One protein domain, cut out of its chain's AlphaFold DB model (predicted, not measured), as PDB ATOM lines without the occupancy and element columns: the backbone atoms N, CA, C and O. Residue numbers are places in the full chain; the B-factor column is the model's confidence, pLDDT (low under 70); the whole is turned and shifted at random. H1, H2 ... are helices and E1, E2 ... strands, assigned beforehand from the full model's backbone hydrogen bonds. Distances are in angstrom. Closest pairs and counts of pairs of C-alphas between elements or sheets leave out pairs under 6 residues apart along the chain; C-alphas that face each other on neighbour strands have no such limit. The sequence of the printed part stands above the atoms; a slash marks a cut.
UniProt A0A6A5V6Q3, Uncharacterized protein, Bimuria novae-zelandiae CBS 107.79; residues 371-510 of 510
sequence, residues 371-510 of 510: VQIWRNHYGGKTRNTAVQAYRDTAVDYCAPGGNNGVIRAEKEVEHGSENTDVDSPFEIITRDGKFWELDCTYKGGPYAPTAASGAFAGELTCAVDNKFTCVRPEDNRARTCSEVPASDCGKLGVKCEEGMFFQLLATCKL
ATOM      1  N   VAL A 371     136.078 308.428 200.281       88.12
ATOM      2  CA  VAL A 371     136.545 309.677 200.886       88.12
ATOM      3  C   VAL A 371     135.415 310.260 201.715       88.12
ATOM      4  O   VAL A 371     134.332 310.539 201.207       88.12
ATOM      5  N   GLN A 372     135.676 310.471 202.994       88.56
ATOM      6  CA  GLN A 372     134.784 311.156 203.910       88.56
ATOM      7  C   GLN A 372     135.236 312.598 204.091       88.56
ATOM      8  O   GLN A 372     136.412 312.865 204.337       88.56
ATOM      9  N   ILE A 373     134.290 313.527 204.010       89.81
ATOM     10  CA  ILE A 373     134.531 314.940 204.283       89.81
ATOM     11  C   ILE A 373     134.002 315.254 205.671       89.81
ATOM     12  O   ILE A 373     132.805 315.135 205.930       89.81
ATOM     13  N   TRP A 374     134.894 315.674 206.558       87.38
ATOM     14  CA  TRP A 374     134.592 315.968 207.952       87.38
ATOM     15  C   TRP A 374     134.759 317.453 208.249       87.38
ATOM     16  O   TRP A 374     135.721 318.071 207.811       87.38
ATOM     17  N   ARG A 375     133.860 318.022 209.050       87.50
ATOM     18  CA  ARG A 375     134.090 319.267 209.788       87.50
ATOM     19  C   ARG A 375     134.663 318.900 211.145       87.50
ATOM     20  O   ARG A 375     134.004 318.182 211.893       87.50
ATOM     21  N   ASN A 376     135.830 319.414 211.489       85.00
ATOM     22  CA  ASN A 376     136.433 319.219 212.802       85.00
ATOM     23  C   ASN A 376     136.783 320.551 213.460       85.00
ATOM     24  O   ASN A 376     137.244 321.475 212.794       85.00
ATOM     25  N   HIS A 377     136.592 320.640 214.771       82.62
ATOM     26  CA  HIS A 377     137.051 321.755 215.591       82.62
ATOM     27  C   HIS A 377     137.942 321.218 216.702       82.62
ATOM     28  O   HIS A 377     137.509 320.397 217.506       82.62
ATOM     29  N   TYR A 378     139.193 321.662 216.733       78.38
ATOM     30  CA  TYR A 378     140.164 321.290 217.757       78.38
ATOM     31  C   TYR A 378     141.217 322.393 217.899       78.38
ATOM     32  O   TYR A 378     141.610 323.016 216.912       78.38
ATOM     33  N   GLY A 379     141.670 322.654 219.128       78.19
ATOM     34  CA  GLY A 379     142.687 323.679 219.398       78.19
ATOM     35  C   GLY A 379     142.261 325.099 219.001       78.19
ATOM     36  O   GLY A 379     143.100 325.883 218.563       78.19
ATOM     37  N   GLY A 380     140.961 325.410 219.089       81.19
ATOM     38  CA  GLY A 380     140.393 326.711 218.716       81.19
ATOM     39  C   GLY A 380     140.303 326.961 217.208       81.19
ATOM     40  O   GLY A 380     140.037 328.085 216.788       81.19
ATOM     41  N   LYS A 381     140.541 325.938 216.380       87.75
ATOM     42  CA  LYS A 381     140.506 326.031 214.919       87.75
ATOM     43  C   LYS A 381     139.476 325.079 214.345       87.75
ATOM     44  O   LYS A 381     139.419 323.917 214.739       87.75
ATOM     45  N   THR A 382     138.727 325.564 213.361       87.94
ATOM     46  CA  THR A 382     137.758 324.767 212.607       87.94
ATOM     47  C   THR A 382     138.330 324.427 211.233       87.94
ATOM     48  O   THR A 382     138.867 325.299 210.553       87.94
ATOM     49  N   ARG A 383     138.241 323.164 210.812       90.69
ATOM     50  CA  ARG A 383     138.743 322.681 209.520       90.69
ATOM     51  C   ARG A 383     137.716 321.796 208.824       90.69
ATOM     52  O   ARG A 383     136.949 321.100 209.485       90.69
ATOM     53  N   ASN A 384     137.713 321.829 207.498       91.81
ATOM     54  CA  ASN A 384     137.188 320.739 206.684       91.81
ATOM     55  C   ASN A 384     138.345 319.799 206.355       91.81
ATOM     56  O   ASN A 384     139.402 320.263 205.926       91.81
ATOM     57  N   THR A 385     138.138 318.501 206.526       90.94
ATOM     58  CA  THR A 385     139.160 317.475 206.349       90.94
ATOM     59  C   THR A 385     138.655 316.405 205.397       90.94
ATOM     60  O   THR A 385     137.559 315.879 205.583       90.94
ATOM     61  N   ALA A 386     139.460 316.073 204.389       91.88
ATOM     62  CA  ALA A 386     139.238 314.920 203.531       91.88
ATOM     63  C   ALA A 386     139.969 313.709 204.113       91.88
ATOM     64  O   ALA A 386     141.180 313.749 204.353       91.88
ATOM     65  N   VAL A 387     139.227 312.633 204.338       88.69
ATOM     66  CA  VAL A 387     139.707 311.423 205.000       88.69
ATOM     67  C   VAL A 387     139.445 310.250 204.096       88.69
ATOM     68  O   VAL A 387     138.301 309.977 203.748       88.69
ATOM     69  N   GLN A 388     140.492 309.530 203.736       86.56
ATOM     70  CA  GLN A 388     140.323 308.279 203.023       86.56
ATOM     71  C   GLN A 388     140.069 307.158 204.031       86.56
ATOM     72  O   GLN A 388     140.867 306.965 204.951       86.56
ATOM     73  N   ALA A 389     138.975 306.427 203.853       80.94
ATOM     74  CA  ALA A 389     138.554 305.336 204.721       80.94
ATOM     75  C   ALA A 389     138.089 304.127 203.896       80.94
ATOM     76  O   ALA A 389     137.917 304.200 202.677       80.94
ATOM     77  N   TYR A 390     137.886 302.997 204.568       75.69
ATOM     78  CA  TYR A 390     137.170 301.872 203.973       75.69
ATOM     79  C   TYR A 390     135.694 302.213 203.807       75.69
ATOM     80  O   TYR A 390     135.129 302.947 204.627       75.69
ATOM     81  N   ARG A 391     135.072 301.674 202.752       75.50
ATOM     82  CA  ARG A 391     133.658 301.940 202.475       75.50
ATOM     83  C   ARG A 391     132.795 301.595 203.695       75.50
ATOM     84  O   ARG A 391     133.049 300.595 204.364       75.50
ATOM     85  N   ASP A 392     131.836 302.471 203.991       68.00
ATOM     86  CA  ASP A 392     130.875 302.407 205.100       68.00
ATOM     87  C   ASP A 392     131.507 302.339 206.524       68.00
ATOM     88  O   ASP A 392     130.805 302.181 207.531       68.00
ATOM     89  N   THR A 393     132.824 302.553 206.660       68.56
ATOM     90  CA  THR A 393     133.510 302.642 207.962       68.56
ATOM     91  C   THR A 393     133.475 304.071 208.484       68.56
ATOM     92  O   THR A 393     134.213 304.921 208.001       68.56
ATOM     93  N   ALA A 394     132.681 304.363 209.520       63.19
ATOM     94  CA  ALA A 394     132.792 305.664 210.187       63.19
ATOM     95  C   ALA A 394     134.162 305.794 210.862       63.19
ATOM     96  O   ALA A 394     134.497 305.008 211.750       63.19
ATOM     97  N   VAL A 395     134.931 306.810 210.467       70.62
ATOM     98  CA  VAL A 395     136.169 307.165 211.160       70.62
ATOM     99  C   VAL A 395     135.813 307.699 212.547       70.62
ATOM    100  O   VAL A 395     135.081 308.678 212.683       70.62
ATOM    101  N   ASP A 396     136.305 307.024 213.587       67.50
ATOM    102  CA  ASP A 396     136.113 307.448 214.972       67.50
ATOM    103  C   ASP A 396     137.273 308.322 215.445       67.50
ATOM    104  O   ASP A 396     138.295 307.838 215.934       67.50
ATOM    105  N   TYR A 397     137.079 309.629 215.315       68.62
ATOM    106  CA  TYR A 397     138.043 310.630 215.752       68.62
ATOM    107  C   TYR A 397     138.215 310.730 217.275       68.62
ATOM    108  O   TYR A 397     139.214 311.291 217.724       68.62
ATOM    109  N   CYS A 398     137.282 310.199 218.076       65.44
ATOM    110  CA  CYS A 398     137.371 310.256 219.540       65.44
ATOM    111  C   CYS A 398     138.003 308.990 220.159       65.44
ATOM    112  O   CYS A 398     138.220 308.953 221.371       65.44
ATOM    113  N   ALA A 399     138.307 307.950 219.371       62.41
ATOM    114  CA  ALA A 399     138.864 306.702 219.893       62.41
ATOM    115  C   ALA A 399     140.361 306.834 220.274       62.41
ATOM    116  O   ALA A 399     141.161 307.330 219.469       62.41
ATOM    117  N   PRO A 400     140.796 306.336 221.453       44.12
ATOM    118  CA  PRO A 400     142.214 306.256 221.806       44.12
ATOM    119  C   PRO A 400     142.938 305.303 220.844       44.12
ATOM    120  O   PRO A 400     142.626 304.117 220.799       44.12
ATOM    121  N   GLY A 401     143.895 305.818 220.069       54.66
ATOM    122  CA  GLY A 401     144.582 305.064 219.007       54.66
ATOM    123  C   GLY A 401     144.294 305.560 217.588       54.66
ATOM    124  O   GLY A 401     145.023 305.179 216.684       54.66
ATOM    125  N   GLY A 402     143.314 306.461 217.425       48.41
ATOM    126  CA  GLY A 402     143.230 307.436 216.334       48.41
ATOM    127  C   GLY A 402     143.119 306.880 214.911       48.41
ATOM    128  O   GLY A 402     144.123 306.618 214.263       48.41
ATOM    129  N   ASN A 403     141.889 306.887 214.396       55.78
ATOM    130  CA  ASN A 403     141.510 306.818 212.981       55.78
ATOM    131  C   ASN A 403     141.837 305.527 212.207       55.78
ATOM    132  O   ASN A 403     142.949 305.301 211.743       55.78
ATOM    133  N   ASN A 404     140.781 304.792 211.843       56.50
ATOM    134  CA  ASN A 404     140.807 303.811 210.743       56.50
ATOM    135  C   ASN A 404     140.939 304.467 209.345       56.50
ATOM    136  O   ASN A 404     140.788 303.789 208.332       56.50
ATOM    137  N   GLY A 405     141.159 305.785 209.279       62.91
ATOM    138  CA  GLY A 405     141.226 306.565 208.049       62.91
ATOM    139  C   GLY A 405     142.456 307.465 208.008       62.91
ATOM    140  O   GLY A 405     142.963 307.904 209.040       62.91
ATOM    141  N   VAL A 406     142.938 307.753 206.803       76.19
ATOM    142  CA  VAL A 406     144.112 308.603 206.580       76.19
ATOM    143  C   VAL A 406     143.638 309.990 206.173       76.19
ATOM    144  O   VAL A 406     142.935 310.138 205.174       76.19
ATOM    145  N   ILE A 407     144.027 311.008 206.940       77.56
ATOM    146  CA  ILE A 407     143.792 312.406 206.567       77.56
ATOM    147  C   ILE A 407     144.627 312.713 205.323       77.56
ATOM    148  O   ILE A 407     145.842 312.522 205.324       77.56
ATOM    149  N   ARG A 408     143.967 313.173 204.260       84.56
ATOM    150  CA  ARG A 408     144.597 313.476 202.968       84.56
ATOM    151  C   ARG A 408     144.762 314.967 202.723       84.56
ATOM    152  O   ARG A 408     145.776 315.380 202.177       84.56
ATOM    153  N   ALA A 409     143.792 315.762 203.158       88.25
ATOM    154  CA  ALA A 409     143.830 317.211 203.041       88.25
ATOM    155  C   ALA A 409     143.005 317.876 204.134       88.25
ATOM    156  O   ALA A 409     142.041 317.305 204.642       88.25
ATOM    157  N   GLU A 410     143.362 319.123 204.428       90.81
ATOM    158  CA  GLU A 410     142.645 319.984 205.358       90.81
ATOM    159  C   GLU A 410     142.512 321.399 204.784       90.81
ATOM    160  O   GLU A 410     143.375 321.878 204.036       90.81
ATOM    161  N   LYS A 411     141.435 322.087 205.167       92.31
ATOM    162  CA  LYS A 411     141.198 323.508 204.902       92.31
ATOM    163  C   LYS A 411     140.650 324.168 206.160       92.31
ATOM    164  O   LYS A 411     139.599 323.769 206.654       92.31
ATOM    165  N   GLU A 412     141.345 325.179 206.671       92.19
ATOM    166  CA  GLU A 412     140.842 325.989 207.787       92.19
ATOM    167  C   GLU A 412     139.653 326.840 207.320       92.19
ATOM    168  O   GLU A 412     139.669 327.414 206.229       92.19
ATOM    169  N   VAL A 413     138.602 326.883 208.133       90.19
ATOM    170  CA  VAL A 413     137.359 327.612 207.864       90.19
ATOM    171  C   VAL A 413     136.887 328.305 209.135       90.19
ATOM    172  O   VAL A 413     137.237 327.903 210.243       90.19
ATOM    173  N   GLU A 414     136.073 329.345 208.989       87.81
ATOM    174  CA  GLU A 414     135.470 330.003 210.145       87.81
ATOM    175  C   GLU A 414     134.489 329.066 210.864       87.81
ATOM    176  O   GLU A 414     133.806 328.234 210.247       87.81
ATOM    177  N   HIS A 415     134.410 329.205 212.189       82.06
ATOM    178  CA  HIS A 415     133.445 328.468 213.001       82.06
ATOM    179  C   HIS A 415     132.027 328.776 212.515       82.06
ATOM    180  O   HIS A 415     131.643 329.937 212.399       82.06
ATOM    181  N   GLY A 416     131.250 327.737 212.208       77.00
ATOM    182  CA  GLY A 416     129.885 327.892 211.707       77.00
ATOM    183  C   GLY A 416     129.748 328.273 210.234       77.00
ATOM    184  O   GLY A 416     128.626 328.426 209.755       77.00
ATOM    185  N   SER A 417     130.857 328.390 209.497       85.00
ATOM    186  CA  SER A 417     130.821 328.634 208.055       85.00
ATOM    187  C   SER A 417     130.112 327.504 207.311       85.00
ATOM    188  O   SER A 417     130.479 326.337 207.479       85.00
ATOM    189  N   GLU A 418     129.177 327.863 206.424       83.56
ATOM    190  CA  GLU A 418     128.485 326.945 205.505       83.56
ATOM    191  C   GLU A 418     129.383 326.403 204.380       83.56
ATOM    192  O   GLU A 418     128.984 325.489 203.659       83.56
ATOM    193  N   ASN A 419     130.612 326.914 204.243       87.69
ATOM    194  CA  ASN A 419     131.579 326.406 203.277       87.69
ATOM    195  C   ASN A 419     132.080 325.018 203.701       87.69
ATOM    196  O   ASN A 419     132.771 324.899 204.714       87.69
ATOM    197  N   THR A 420     131.777 323.979 202.920       89.44
ATOM    198  CA  THR A 420     132.192 322.590 203.192       89.44
ATOM    199  C   THR A 420     133.357 322.106 202.319       89.44
ATOM    200  O   THR A 420     133.748 320.948 202.417       89.44
ATOM    201  N   ASP A 421     133.954 322.991 201.517       92.75
ATOM    202  CA  ASP A 421     135.018 322.665 200.565       92.75
ATOM    203  C   ASP A 421     136.305 322.168 201.242       92.75
ATOM    204  O   ASP A 421     136.666 322.611 202.339       92.75
ATOM    205  N   VAL A 422     137.052 321.340 200.509       92.62
ATOM    206  CA  VAL A 422     138.458 320.997 200.764       92.62
ATOM    207  C   VAL A 422     139.231 321.255 199.467       92.62
ATOM    208  O   VAL A 422     139.278 320.414 198.574       92.62
ATOM    209  N   ASP A 423     139.802 322.456 199.361       88.06
ATOM    210  CA  ASP A 423     140.422 322.962 198.123       88.06
ATOM    211  C   ASP A 423     141.902 322.612 197.981       88.06
ATOM    212  O   ASP A 423     142.487 322.824 196.923       88.06
ATOM    213  N   SER A 424     142.512 322.117 199.057       88.25
ATOM    214  CA  SER A 424     143.891 321.642 199.059       88.25
ATOM    215  C   SER A 424     143.946 320.333 198.262       88.25
ATOM    216  O   SER A 424     143.308 319.372 198.701       88.25
ATOM    217  N   PRO A 425     144.666 320.269 197.124       90.25
ATOM    218  CA  PRO A 425     144.765 319.048 196.333       90.25
ATOM    219  C   PRO A 425     145.367 317.905 197.150       90.25
ATOM    220  O   PRO A 425     146.296 318.125 197.931       90.25
ATOM    221  N   PHE A 426     144.848 316.693 196.970       90.69
ATOM    222  CA  PHE A 426     145.355 315.500 197.638       90.69
ATOM    223  C   PHE A 426     145.340 314.262 196.752       90.69
ATOM    224  O   PHE A 426     144.706 314.217 195.702       90.69
ATOM    225  N   GLU A 427     146.047 313.237 197.210       89.56
ATOM    226  CA  GLU A 427     146.187 311.965 196.515       89.56
ATOM    227  C   GLU A 427     145.325 310.902 197.196       89.56
ATOM    228  O   GLU A 427     145.239 310.826 198.429       89.56
ATOM    229  N   ILE A 428     144.705 310.054 196.385       85.00
ATOM    230  CA  ILE A 428     144.049 308.831 196.835       85.00
ATOM    231  C   ILE A 428     145.019 307.700 196.539       85.00
ATOM    232  O   ILE A 428     145.373 307.460 195.384       85.00
ATOM    233  N   ILE A 429     145.443 307.002 197.586       80.19
ATOM    234  CA  ILE A 429     146.347 305.857 197.457       80.19
ATOM    235  C   ILE A 429     145.627 304.574 197.835       80.19
ATOM    236  O   ILE A 429     144.848 304.528 198.789       80.19
ATOM    237  N   THR A 430     145.908 303.507 197.114       71.31
ATOM    238  CA  THR A 430     145.509 302.163 197.509       71.31
ATOM    239  C   THR A 430     146.243 301.752 198.795       71.31
ATOM    240  O   THR A 430     147.190 302.405 199.243       71.31
ATOM    241  N   ARG A 431     145.799 300.671 199.449       63.50
ATOM    242  CA  ARG A 431     146.400 300.220 200.720       63.50
ATOM    243  C   ARG A 431     147.865 299.790 200.569       63.50
ATOM    244  O   ARG A 431     148.645 299.993 201.493       63.50
ATOM    245  N   ASP A 432     148.240 299.241 199.418       65.44
ATOM    246  CA  ASP A 432     149.626 298.914 199.053       65.44
ATOM    247  C   ASP A 432     150.473 300.162 198.730       65.44
ATOM    248  O   ASP A 432     151.632 300.047 198.340       65.44
ATOM    249  N   GLY A 433     149.917 301.364 198.922       70.31
ATOM    250  CA  GLY A 433     150.621 302.633 198.770       70.31
ATOM    251  C   GLY A 433     150.775 303.087 197.322       70.31
ATOM    252  O   GLY A 433     151.490 304.058 197.076       70.31
ATOM    253  N   LYS A 434     150.123 302.419 196.362       75.12
ATOM    254  CA  LYS A 434     150.119 302.844 194.959       75.12
ATOM    255  C   LYS A 434     149.136 303.995 194.760       75.12
ATOM    256  O   LYS A 434     148.100 304.081 195.416       75.12
ATOM    257  N   PHE A 435     149.459 304.892 193.837       75.31
ATOM    258  CA  PHE A 435     148.565 305.987 193.474       75.31
ATOM    259  C   PHE A 435     147.352 305.455 192.713       75.31
ATOM    260  O   PHE A 435     147.506 304.705 191.750       75.31
ATOM    261  N   TRP A 436     146.161 305.854 193.153       76.25
ATOM    262  CA  TRP A 436     144.903 305.596 192.454       76.25
ATOM    263  C   TRP A 436     144.434 306.851 191.721       76.25
ATOM    264  O   TRP A 436     144.250 306.822 190.509       76.25
ATOM    265  N   GLU A 437     144.326 307.970 192.442       84.25
ATOM    266  CA  GLU A 437     143.958 309.278 191.888       84.25
ATOM    267  C   GLU A 437     144.884 310.366 192.438       84.25
ATOM    268  O   GLU A 437     145.338 310.298 193.584       84.25
ATOM    269  N   LEU A 438     145.136 311.388 191.623       87.25
ATOM    270  CA  LEU A 438     145.974 312.544 191.952       87.25
ATOM    271  C   LEU A 438     145.144 313.830 191.894       87.25
ATOM    272  O   LEU A 438     144.052 313.833 191.331       87.25
ATOM    273  N   ASP A 439     145.671 314.923 192.445       90.19
ATOM    274  CA  ASP A 439     145.083 316.269 192.368       90.19
ATOM    275  C   ASP A 439     143.593 316.344 192.761       90.19
ATOM    276  O   ASP A 439     142.821 317.136 192.219       90.19
ATOM    277  N   CYS A 440     143.172 315.514 193.716       91.50
ATOM    278  CA  CYS A 440     141.796 315.465 194.183       91.50
ATOM    279  C   CYS A 440     141.447 316.692 195.025       91.50
ATOM    280  O   CYS A 440     142.173 317.059 195.944       91.50
ATOM    281  N   THR A 441     140.300 317.303 194.748       93.44
ATOM    282  CA  THR A 441     139.717 318.405 195.522       93.44
ATOM    283  C   THR A 441     138.234 318.151 195.735       93.44
ATOM    284  O   THR A 441     137.567 317.556 194.887       93.44
ATOM    285  N   TYR A 442     137.698 318.591 196.871       93.81
ATOM    286  CA  TYR A 442     136.276 318.459 197.171       93.81
ATOM    287  C   TYR A 442     135.590 319.820 197.148       93.81
ATOM    288  O   TYR A 442     135.979 320.736 197.881       93.81
ATOM    289  N   LYS A 443     134.528 319.921 196.349       92.31
ATOM    290  CA  LYS A 443     133.644 321.083 196.294       92.31
ATOM    291  C   LYS A 443     132.287 320.745 196.884       92.31
ATOM    292  O   LYS A 443     131.567 319.884 196.378       92.31
ATOM    293  N   GLY A 444     131.945 321.444 197.956       85.38
ATOM    294  CA  GLY A 444     130.700 321.289 198.680       85.38
ATOM    295  C   GLY A 444     129.508 321.890 197.944       85.38
ATOM    296  O   GLY A 444     129.571 322.990 197.399       85.38
ATOM    297  N   GLY A 445     128.387 321.177 197.969       79.31
ATOM    298  CA  GLY A 445     127.078 321.714 197.616       79.31
ATOM    299  C   GLY A 445     126.482 322.577 198.741       79.31
ATOM    300  O   GLY A 445     127.045 322.663 199.836       79.31
ATOM    301  N   PRO A 446     125.309 323.202 198.513       69.81
ATOM    302  CA  PRO A 446     124.646 324.040 199.510       69.81
ATOM    303  C   PRO A 446     124.386 323.263 200.801       69.81
ATOM    304  O   PRO A 446     123.660 322.264 200.792       69.81
ATOM    305  N   TYR A 447     124.954 323.705 201.923       66.25
ATOM    306  CA  TYR A 447     124.724 323.031 203.193       66.25
ATOM    307  C   TYR A 447     123.248 323.145 203.594       66.25
ATOM    308  O   TYR A 447     122.679 324.230 203.667       66.25
ATOM    309  N   ALA A 448     122.619 322.005 203.873       61.44
ATOM    310  CA  ALA A 448     121.256 321.958 204.387       61.44
ATOM    311  C   ALA A 448     121.213 321.000 205.593       61.44
ATOM    312  O   ALA A 448     121.379 319.792 205.424       61.44
ATOM    313  N   PRO A 449     120.998 321.528 206.806       52.97
ATOM    314  CA  PRO A 449     121.119 320.789 208.070       52.97
ATOM    315  C   PRO A 449     120.025 319.738 208.284       52.97
ATOM    316  O   PRO A 449     120.120 318.937 209.202       52.97
ATOM    317  N   THR A 450     118.972 319.778 207.467       49.25
ATOM    318  CA  THR A 450     117.799 318.897 207.536       49.25
ATOM    319  C   THR A 450     117.505 318.241 206.187       49.25
ATOM    320  O   THR A 450     116.380 317.795 205.959       49.25
ATOM    321  N   ALA A 451     118.462 318.246 205.251       44.34
ATOM    322  CA  ALA A 451     118.269 317.548 203.984       44.34
ATOM    323  C   ALA A 451     118.112 316.046 204.240       44.34
ATOM    324  O   ALA A 451     118.769 315.497 205.121       44.34
ATOM    325  N   ALA A 452     117.229 315.407 203.470       49.47
ATOM    326  CA  ALA A 452     117.047 313.965 203.514       49.47
ATOM    327  C   ALA A 452     118.385 313.242 203.275       49.47
ATOM    328  O   ALA A 452     119.228 313.712 202.504       49.47
ATOM    329  N   SER A 453     118.556 312.113 203.955       48.06
ATOM    330  CA  SER A 453     119.659 311.174 203.773       48.06
ATOM    331  C   SER A 453     119.930 310.881 202.291       48.06
ATOM    332  O   SER A 453     119.007 310.843 201.476       48.06
ATOM    333  N   GLY A 454     121.208 310.737 201.922       51.59
ATOM    334  CA  GLY A 454     121.633 310.444 200.550       51.59
ATOM    335  C   GLY A 454     121.544 311.615 199.561       51.59
ATOM    336  O   GLY A 454     121.937 311.461 198.408       51.59
ATOM    337  N   ALA A 455     121.071 312.797 199.975       65.75
ATOM    338  CA  ALA A 455     121.061 313.976 199.110       65.75
ATOM    339  C   ALA A 455     122.479 314.372 198.667       65.75
ATOM    340  O   ALA A 455     123.456 314.147 199.385       65.75
ATOM    341  N   PHE A 456     122.579 315.037 197.515       74.94
ATOM    342  CA  PHE A 456     123.834 315.591 197.011       74.94
ATOM    343  C   PHE A 456     124.533 316.458 198.079       74.94
ATOM    344  O   PHE A 456     123.954 317.406 198.636       74.94
ATOM    345  N   ALA A 457     125.777 316.107 198.400       78.44
ATOM    346  CA  ALA A 457     126.620 316.826 199.353       78.44
ATOM    347  C   ALA A 457     127.688 317.666 198.658       78.44
ATOM    348  O   ALA A 457     128.060 318.711 199.187       78.44
ATOM    349  N   GLY A 458     128.148 317.235 197.485       85.19
ATOM    350  CA  GLY A 458     129.227 317.868 196.742       85.19
ATOM    351  C   GLY A 458     129.830 316.931 195.702       85.19
ATOM    352  O   GLY A 458     129.337 315.824 195.475       85.19
ATOM    353  N   GLU A 459     130.915 317.377 195.084       87.06
ATOM    354  CA  GLU A 459     131.660 316.628 194.076       87.06
ATOM    355  C   GLU A 459     133.142 316.574 194.462       87.06
ATOM    356  O   GLU A 459     133.761 317.596 194.770       87.06
ATOM    357  N   LEU A 460     133.709 315.371 194.435       88.88
ATOM    358  CA  LEU A 460     135.146 315.142 194.524       88.88
ATOM    359  C   LEU A 460     135.700 315.067 193.099       88.88
ATOM    360  O   LEU A 460     135.306 314.188 192.338       88.88
ATOM    361  N   THR A 461     136.589 315.988 192.737       88.94
ATOM    362  CA  THR A 461     137.210 316.054 191.407       88.94
ATOM    363  C   THR A 461     138.700 315.780 191.519       88.94
ATOM    364  O   THR A 461     139.381 316.502 192.241       88.94
ATOM    365  N   CYS A 462     139.191 314.780 190.796       87.69
ATOM    366  CA  CYS A 462     140.600 314.396 190.708       87.69
ATOM    367  C   CYS A 462     141.175 314.676 189.309       87.69
ATOM    368  O   CYS A 462     140.474 315.158 188.412       87.69
ATOM    369  N   ALA A 463     142.466 314.393 189.125       82.75
ATOM    370  CA  ALA A 463     143.163 314.497 187.851       82.75
ATOM    371  C   ALA A 463     142.418 313.738 186.733       82.75
ATOM    372  O   ALA A 463     141.786 312.712 186.956       82.75
ATOM    373  N   VAL A 464     142.508 314.259 185.505       59.19
ATOM    374  CA  VAL A 464     141.897 313.677 184.292       59.19
ATOM    375  C   VAL A 464     140.389 313.397 184.445       59.19
ATOM    376  O   VAL A 464     139.904 312.285 184.255       59.19
ATOM    377  N   ASP A 465     139.623 314.447 184.756       61.91
ATOM    378  CA  ASP A 465     138.152 314.471 184.775       61.91
ATOM    379  C   ASP A 465     137.468 313.428 185.685       61.91
ATOM    380  O   ASP A 465     136.250 313.252 185.589       61.91
ATOM    381  N   ASN A 466     138.172 312.721 186.568       72.69
ATOM    382  CA  ASN A 466     137.535 311.760 187.467       72.69
ATOM    383  C   ASN A 466     136.726 312.506 188.533       72.69
ATOM    384  O   ASN A 466     137.263 313.258 189.345       72.69
ATOM    385  N   LYS A 467     135.403 312.336 188.476       79.06
ATOM    386  CA  LYS A 467     134.433 313.031 189.323       79.06
ATOM    387  C   LYS A 467     133.617 312.017 190.098       79.06
ATOM    388  O   LYS A 467     132.966 311.161 189.504       79.06
ATOM    389  N   PHE A 468     133.604 312.142 191.413       79.31
ATOM    390  CA  PHE A 468     132.818 311.289 192.288       79.31
ATOM    391  C   PHE A 468     131.725 312.132 192.927       79.31
ATOM    392  O   PHE A 468     131.991 313.158 193.557       79.31
ATOM    393  N   THR A 469     130.480 311.699 192.750       79.81
ATOM    394  CA  THR A 469     129.352 312.301 193.458       79.81
ATOM    395  C   THR A 469     129.439 311.913 194.923       79.81
ATOM    396  O   THR A 469     129.538 310.732 195.259       79.81
ATOM    397  N   CYS A 470     129.395 312.913 195.793       82.44
ATOM    398  CA  CYS A 470     129.416 312.710 197.227       82.44
ATOM    399  C   CYS A 470     128.016 312.930 197.783       82.44
ATOM    400  O   CYS A 470     127.338 313.911 197.456       82.44
ATOM    401  N   VAL A 471     127.590 312.018 198.645       77.56
ATOM    402  CA  VAL A 471     126.258 312.030 199.243       77.56
ATOM    403  C   VAL A 471     126.344 312.371 200.715       77.56
ATOM    404  O   VAL A 471     127.361 312.138 201.374       77.56
ATOM    405  N   ARG A 472     125.264 312.939 201.244       75.94
ATOM    406  CA  ARG A 472     125.156 313.189 202.678       75.94
ATOM    407  C   ARG A 472     124.945 311.866 203.394       75.94
ATOM    408  O   ARG A 472     124.126 311.067 202.922       75.94
ATOM    409  N   PRO A 473     125.636 311.640 204.521       66.75
ATOM    410  CA  PRO A 473     125.374 310.464 205.333       66.75
ATOM    411  C   PRO A 473     123.919 310.478 205.809       66.75
ATOM    412  O   PRO A 473     123.315 311.546 205.955       66.75
ATOM    413  N   GLU A 474     123.349 309.291 206.022       55.06
ATOM    414  CA  GLU A 474     121.944 309.196 206.416       55.06
ATOM    415  C   GLU A 474     121.688 309.789 207.797       55.06
ATOM    416  O   GLU A 474     120.749 310.562 207.995       55.06
ATOM    417  N   ASP A 475     122.626 309.527 208.699       54.97
ATOM    418  CA  ASP A 475     122.735 310.195 209.978       54.97
ATOM    419  C   ASP A 475     123.799 311.281 209.899       54.97
ATOM    420  O   ASP A 475     124.921 311.055 209.436       54.97
ATOM    421  N   ASN A 476     123.489 312.454 210.447       56.00
ATOM    422  CA  ASN A 476     124.510 313.432 210.789       56.00
ATOM    423  C   ASN A 476     125.384 312.819 211.895       56.00
ATOM    424  O   ASN A 476     125.091 312.984 213.079       56.00
ATOM    425  N   ARG A 477     126.418 312.055 211.510       58.78
ATOM    426  CA  ARG A 477     127.375 311.381 212.405       58.78
ATOM    427  C   ARG A 477     128.311 312.401 213.043       58.78
ATOM    428  O   ARG A 477     129.531 312.334 212.910       58.78
ATOM    429  N   ALA A 478     127.726 313.386 213.704       59.12
ATOM    430  CA  ALA A 478     128.455 314.293 214.541       59.12
ATOM    431  C   ALA A 478     128.856 313.530 215.814       59.12
ATOM    432  O   ALA A 478     128.042 312.838 216.430       59.12
ATOM    433  N   ARG A 479     130.129 313.617 216.184       63.34
ATOM    434  CA  ARG A 479     130.675 313.138 217.451       63.34
ATOM    435  C   ARG A 479     131.400 314.300 218.107       63.34
ATOM    436  O   ARG A 479     132.317 314.886 217.539       63.34
ATOM    437  N   THR A 480     130.963 314.651 219.297       63.53
ATOM    438  CA  THR A 480     131.691 315.506 220.228       63.53
ATOM    439  C   THR A 480     132.588 314.593 221.052       63.53
ATOM    440  O   THR A 480     132.198 313.478 221.397       63.53
ATOM    441  N   CYS A 481     133.789 315.050 221.394       58.22
ATOM    442  CA  CYS A 481     134.593 314.363 222.407       58.22
ATOM    443  C   CYS A 481     134.329 314.958 223.811       58.22
ATOM    444  O   CYS A 481     135.222 314.995 224.654       58.22
ATOM    445  N   SER A 482     133.107 315.454 224.042       58.97
ATOM    446  CA  SER A 482     132.579 316.008 225.301       58.97
ATOM    447  C   SER A 482     131.215 315.368 225.632       58.97
ATOM    448  O   SER A 482     130.627 314.707 224.781       58.97
ATOM    449  N   GLU A 483     130.701 315.528 226.860       55.59
ATOM    450  CA  GLU A 483     129.523 314.797 227.393       55.59
ATOM    451  C   GLU A 483     128.155 315.098 226.722       55.59
ATOM    452  O   GLU A 483     127.125 314.613 227.189       55.59
ATOM    453  N   VAL A 484     128.098 315.881 225.637       55.31
ATOM    454  CA  VAL A 484     126.838 316.308 224.992       55.31
ATOM    455  C   VAL A 484     126.682 315.661 223.613       55.31
ATOM    456  O   VAL A 484     127.631 315.727 222.840       55.31
ATOM    457  N   PRO A 485     125.513 315.108 223.233       52.25
ATOM    458  CA  PRO A 485     125.279 314.577 221.889       52.25
ATOM    459  C   PRO A 485     125.477 315.633 220.797       52.25
ATOM    460  O   PRO A 485     124.904 316.718 220.823       52.25
ATOM    461  N   ALA A 486     126.255 315.304 219.771       50.47
ATOM    462  CA  ALA A 486     126.588 316.253 218.714       50.47
ATOM    463  C   ALA A 486     125.412 316.591 217.772       50.47
ATOM    464  O   ALA A 486     125.486 317.555 217.011       50.47
ATOM    465  N   SER A 487     124.303 315.843 217.835       51.16
ATOM    466  CA  SER A 487     123.023 316.234 217.222       51.16
ATOM    467  C   SER A 487     122.542 317.603 217.708       51.16
ATOM    468  O   SER A 487     121.873 318.327 216.968       51.16
ATOM    469  N   ASP A 488     122.936 317.986 218.922       57.09
ATOM    470  CA  ASP A 488     122.498 319.216 219.578       57.09
ATOM    471  C   ASP A 488     123.386 320.417 219.193       57.09
ATOM    472  O   ASP A 488     123.034 321.572 219.439       57.09
ATOM    473  N   CYS A 489     124.490 320.169 218.475       53.94
ATOM    474  CA  CYS A 489     125.446 321.180 218.018       53.94
ATOM    475  C   CYS A 489     124.972 322.052 216.835       53.94
ATOM    476  O   CYS A 489     125.687 322.963 216.396       53.94
ATOM    477  N   GLY A 490     123.755 321.841 216.331       58.31
ATOM    478  CA  GLY A 490     123.133 322.697 215.317       58.31
ATOM    479  C   GLY A 490     123.773 322.618 213.922       58.31
ATOM    480  O   GLY A 490     124.422 321.640 213.557       58.31
ATOM    481  N   LYS A 491     123.542 323.659 213.105       62.06
ATOM    482  CA  LYS A 491     124.055 323.763 211.728       62.06
ATOM    483  C   LYS A 491     125.585 323.899 211.782       62.06
ATOM    484  O   LYS A 491     126.068 324.929 212.229       62.06
ATOM    485  N   LEU A 492     126.335 322.876 211.375       69.69
ATOM    486  CA  LEU A 492     127.811 322.891 211.298       69.69
ATOM    487  C   LEU A 492     128.554 323.261 212.590       69.69
ATOM    488  O   LEU A 492     129.524 324.021 212.564       69.69
ATOM    489  N   GLY A 493     128.098 322.750 213.733       62.38
ATOM    490  CA  GLY A 493     128.817 322.937 214.994       62.38
ATOM    491  C   GLY A 493     128.745 324.349 215.579       62.38
ATOM    492  O   GLY A 493     129.421 324.623 216.566       62.38
ATOM    493  N   VAL A 494     127.908 325.243 215.027       65.19
ATOM    494  CA  VAL A 494     127.678 326.606 215.558       65.19
ATOM    495  C   VAL A 494     127.314 326.591 217.042       65.19
ATOM    496  O   VAL A 494     127.675 327.515 217.759       65.19
ATOM    497  N   LYS A 495     126.602 325.557 217.505       58.94
ATOM    498  CA  LYS A 495     126.160 325.445 218.901       58.94
ATOM    499  C   LYS A 495     127.059 324.562 219.771       58.94
ATOM    500  O   LYS A 495     126.722 324.355 220.930       58.94
ATOM    501  N   CYS A 496     128.164 324.028 219.246       61.03
ATOM    502  CA  CYS A 496     129.165 323.394 220.102       61.03
ATOM    503  C   CYS A 496     129.999 324.513 220.778       61.03
ATOM    504  O   CYS A 496     130.889 325.068 220.131       61.03
ATOM    505  N   GLU A 497     129.714 324.878 222.034       55.38
ATOM    506  CA  GLU A 497     130.608 325.741 222.837       55.38
ATOM    507  C   GLU A 497     131.844 324.962 223.346       55.38
ATOM    508  O   GLU A 497     131.786 323.743 223.509       55.38
ATOM    509  N   GLU A 498     132.959 325.690 223.525       55.97
ATOM    510  CA  GLU A 498     134.334 325.292 223.902       55.97
ATOM    511  C   GLU A 498     134.609 323.784 224.067       55.97
ATOM    512  O   GLU A 498     134.524 323.206 225.150       55.97
ATOM    513  N   GLY A 499     135.030 323.139 222.977       65.00
ATOM    514  CA  GLY A 499     135.433 321.738 223.007       65.00
ATOM    515  C   GLY A 499     135.890 321.212 221.654       65.00
ATOM    516  O   GLY A 499     136.118 321.969 220.716       65.00
ATOM    517  N   MET A 500     136.034 319.892 221.556       75.00
ATOM    518  CA  MET A 500     136.413 319.191 220.330       75.00
ATOM    519  C   MET A 500     135.183 318.535 219.696       75.00
ATOM    520  O   MET A 500     134.497 317.760 220.368       75.00
ATOM    521  N   PHE A 501     134.911 318.808 218.417       78.38
ATOM    522  CA  PHE A 501     133.827 318.144 217.682       78.38
ATOM    523  C   PHE A 501     134.244 317.727 216.275       78.38
ATOM    524  O   PHE A 501     135.105 318.352 215.657       78.38
ATOM    525  N   PHE A 502     133.581 316.689 215.771       79.38
ATOM    526  CA  PHE A 502     133.735 316.127 214.435       79.38
ATOM    527  C   PHE A 502     132.353 315.892 213.841       79.38
ATOM    528  O   PHE A 502     131.472 315.370 214.516       79.38
ATOM    529  N   GLN A 503     132.140 316.263 212.586       81.06
ATOM    530  CA  GLN A 503     130.867 316.096 211.898       81.06
ATOM    531  C   GLN A 503     131.098 315.617 210.469       81.06
ATOM    532  O   GLN A 503     131.737 316.313 209.684       81.06
ATOM    533  N   LEU A 504     130.559 314.444 210.127       81.38
ATOM    534  CA  LEU A 504     130.601 313.917 208.764       81.38
ATOM    535  C   LEU A 504     129.656 314.730 207.869       81.38
ATOM    536  O   LEU A 504     128.449 314.774 208.103       81.38
ATOM    537  N   LEU A 505     130.214 315.386 206.858       82.38
ATOM    538  CA  LEU A 505     129.493 316.251 205.922       82.38
ATOM    539  C   LEU A 505     129.096 315.508 204.646       82.38
ATOM    540  O   LEU A 505     128.011 315.738 204.113       82.38
ATOM    541  N   ALA A 506     129.986 314.647 204.152       84.62
ATOM    542  CA  ALA A 506     129.811 313.943 202.891       84.62
ATOM    543  C   ALA A 506     130.602 312.636 202.860       84.62
ATOM    544  O   ALA A 506     131.678 312.546 203.456       84.62
ATOM    545  N   THR A 507     130.108 311.679 202.083       84.75
ATOM    546  CA  THR A 507     130.820 310.455 201.718       84.75
ATOM    547  C   THR A 507     130.858 310.331 200.197       84.75
ATOM    548  O   THR A 507     129.818 310.344 199.538       84.75
ATOM    549  N   CYS A 508     132.059 310.203 199.639       84.94
ATOM    550  CA  CYS A 508     132.328 309.985 198.223       84.94
ATOM    551  C   CYS A 508     132.783 308.534 198.040       84.94
ATOM    552  O   CYS A 508     133.890 308.176 198.447       84.94
ATOM    553  N   LYS A 509     131.929 307.684 197.463       82.31
ATOM    554  CA  LYS A 509     132.276 306.282 197.190       82.31
ATOM    555  C   LYS A 509     133.215 306.231 195.987       82.31
ATOM    556  O   LYS A 509     132.868 306.768 194.934       82.31
ATOM    557  N   LEU A 510     134.391 305.635 196.183       78.38
ATOM    558  CA  LEU A 510     135.430 305.534 195.160       78.38
ATOM    559  C   LEU A 510     135.208 304.349 194.238       78.38
ATOM    560  O   LEU A 510     134.646 303.321 194.704       78.38
TER     561      LEU A 510
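This is residues 371 to 510 of the 510 residues of an uncharacterized protein of Bimuria novae-zelandiae CBS 107.79 (UniProt A0A6A5V6Q3). One strongly twisted sheet rolls up into a small, flattened barrel, nearly closed: the meanders E1 E2 E3 and E4 E5 E6 E7, each strand the antiparallel neighbour of the one before, are joined through E9, and their edge strands E3 and E4 come near each other without pairing. Short E8 and H1 sit towards one end of the long axis, beside the first residues of E9, and residues 391 to 405 make a long loop outside the barrel. The 140 printed residues hold nine named strands and one named helix, in the order E1 to E8, H1, E9; the class is mostly strand. The sheet is branched, its neighbour pairs antiparallel. The whole is compact, with a radius of gyration of the C-alphas of 14.3 A, and spans 42 by 33 by 25 A.

E1, residues 371 to 378, begins at C-alpha (136.545, 309.677, 200.886) and measures 20.8 A. E2, residues 381 to 390, is 26.7 A long, and E3, residues 406 to 413, 20.2 A. E4, residues 422 to 429, measures 17.4 A; E5, residues 435 to 444, 24.1 A. E1 to E5 bend by 51 to 72 degrees. E6, residues 456 to 461, E7, residues 467 to 471, E8, residues 478 to 480, and H1, residues 486 to 489, are shorter. E9, residues 501 to 509, runs 23.7 A to C-alpha (132.276, 306.282, 197.190).

E1 has E2 on one side, with N 374 and O 385 2.8 A apart, and E9 on the other, with N 375 and O 503 at 2.8 A. E2 and E3 form a hairpin, with N 386 and O 409 at 2.9 A. The closest C-alphas of E3 and E4, Lys 411 and Val 422, are 5.6 A apart. The hairpins E4 and E5, E5 and E6, and E6 and E7 follow, with N 426 and O 440 at 2.9 A, N 443 and O 459 at 2.9 A, and N 460 and O 468 at 2.9 A. E9's pairing is staggered: N 471 of E7 and O 507 are 2.9 A apart, N 479 of E8 and O 502 2.8 A. H1 is on the sheet, only just over E8, with 3 of its 4 C-alphas falling there; it is too short for an O i to N i+4 pair, and its one O i to N i+3 pair is within range.

The C-alphas farthest apart, Val 464 and Glu 483, are 44.9 A apart. The printed part has no cut. The links E2 to E3, E5 to E6 and H1 to E9 are long. The mean pLDDT of the printed part is 74.3; 54 residues are under 70, among them 396 to 405, 446 to 455 and 473 to 499.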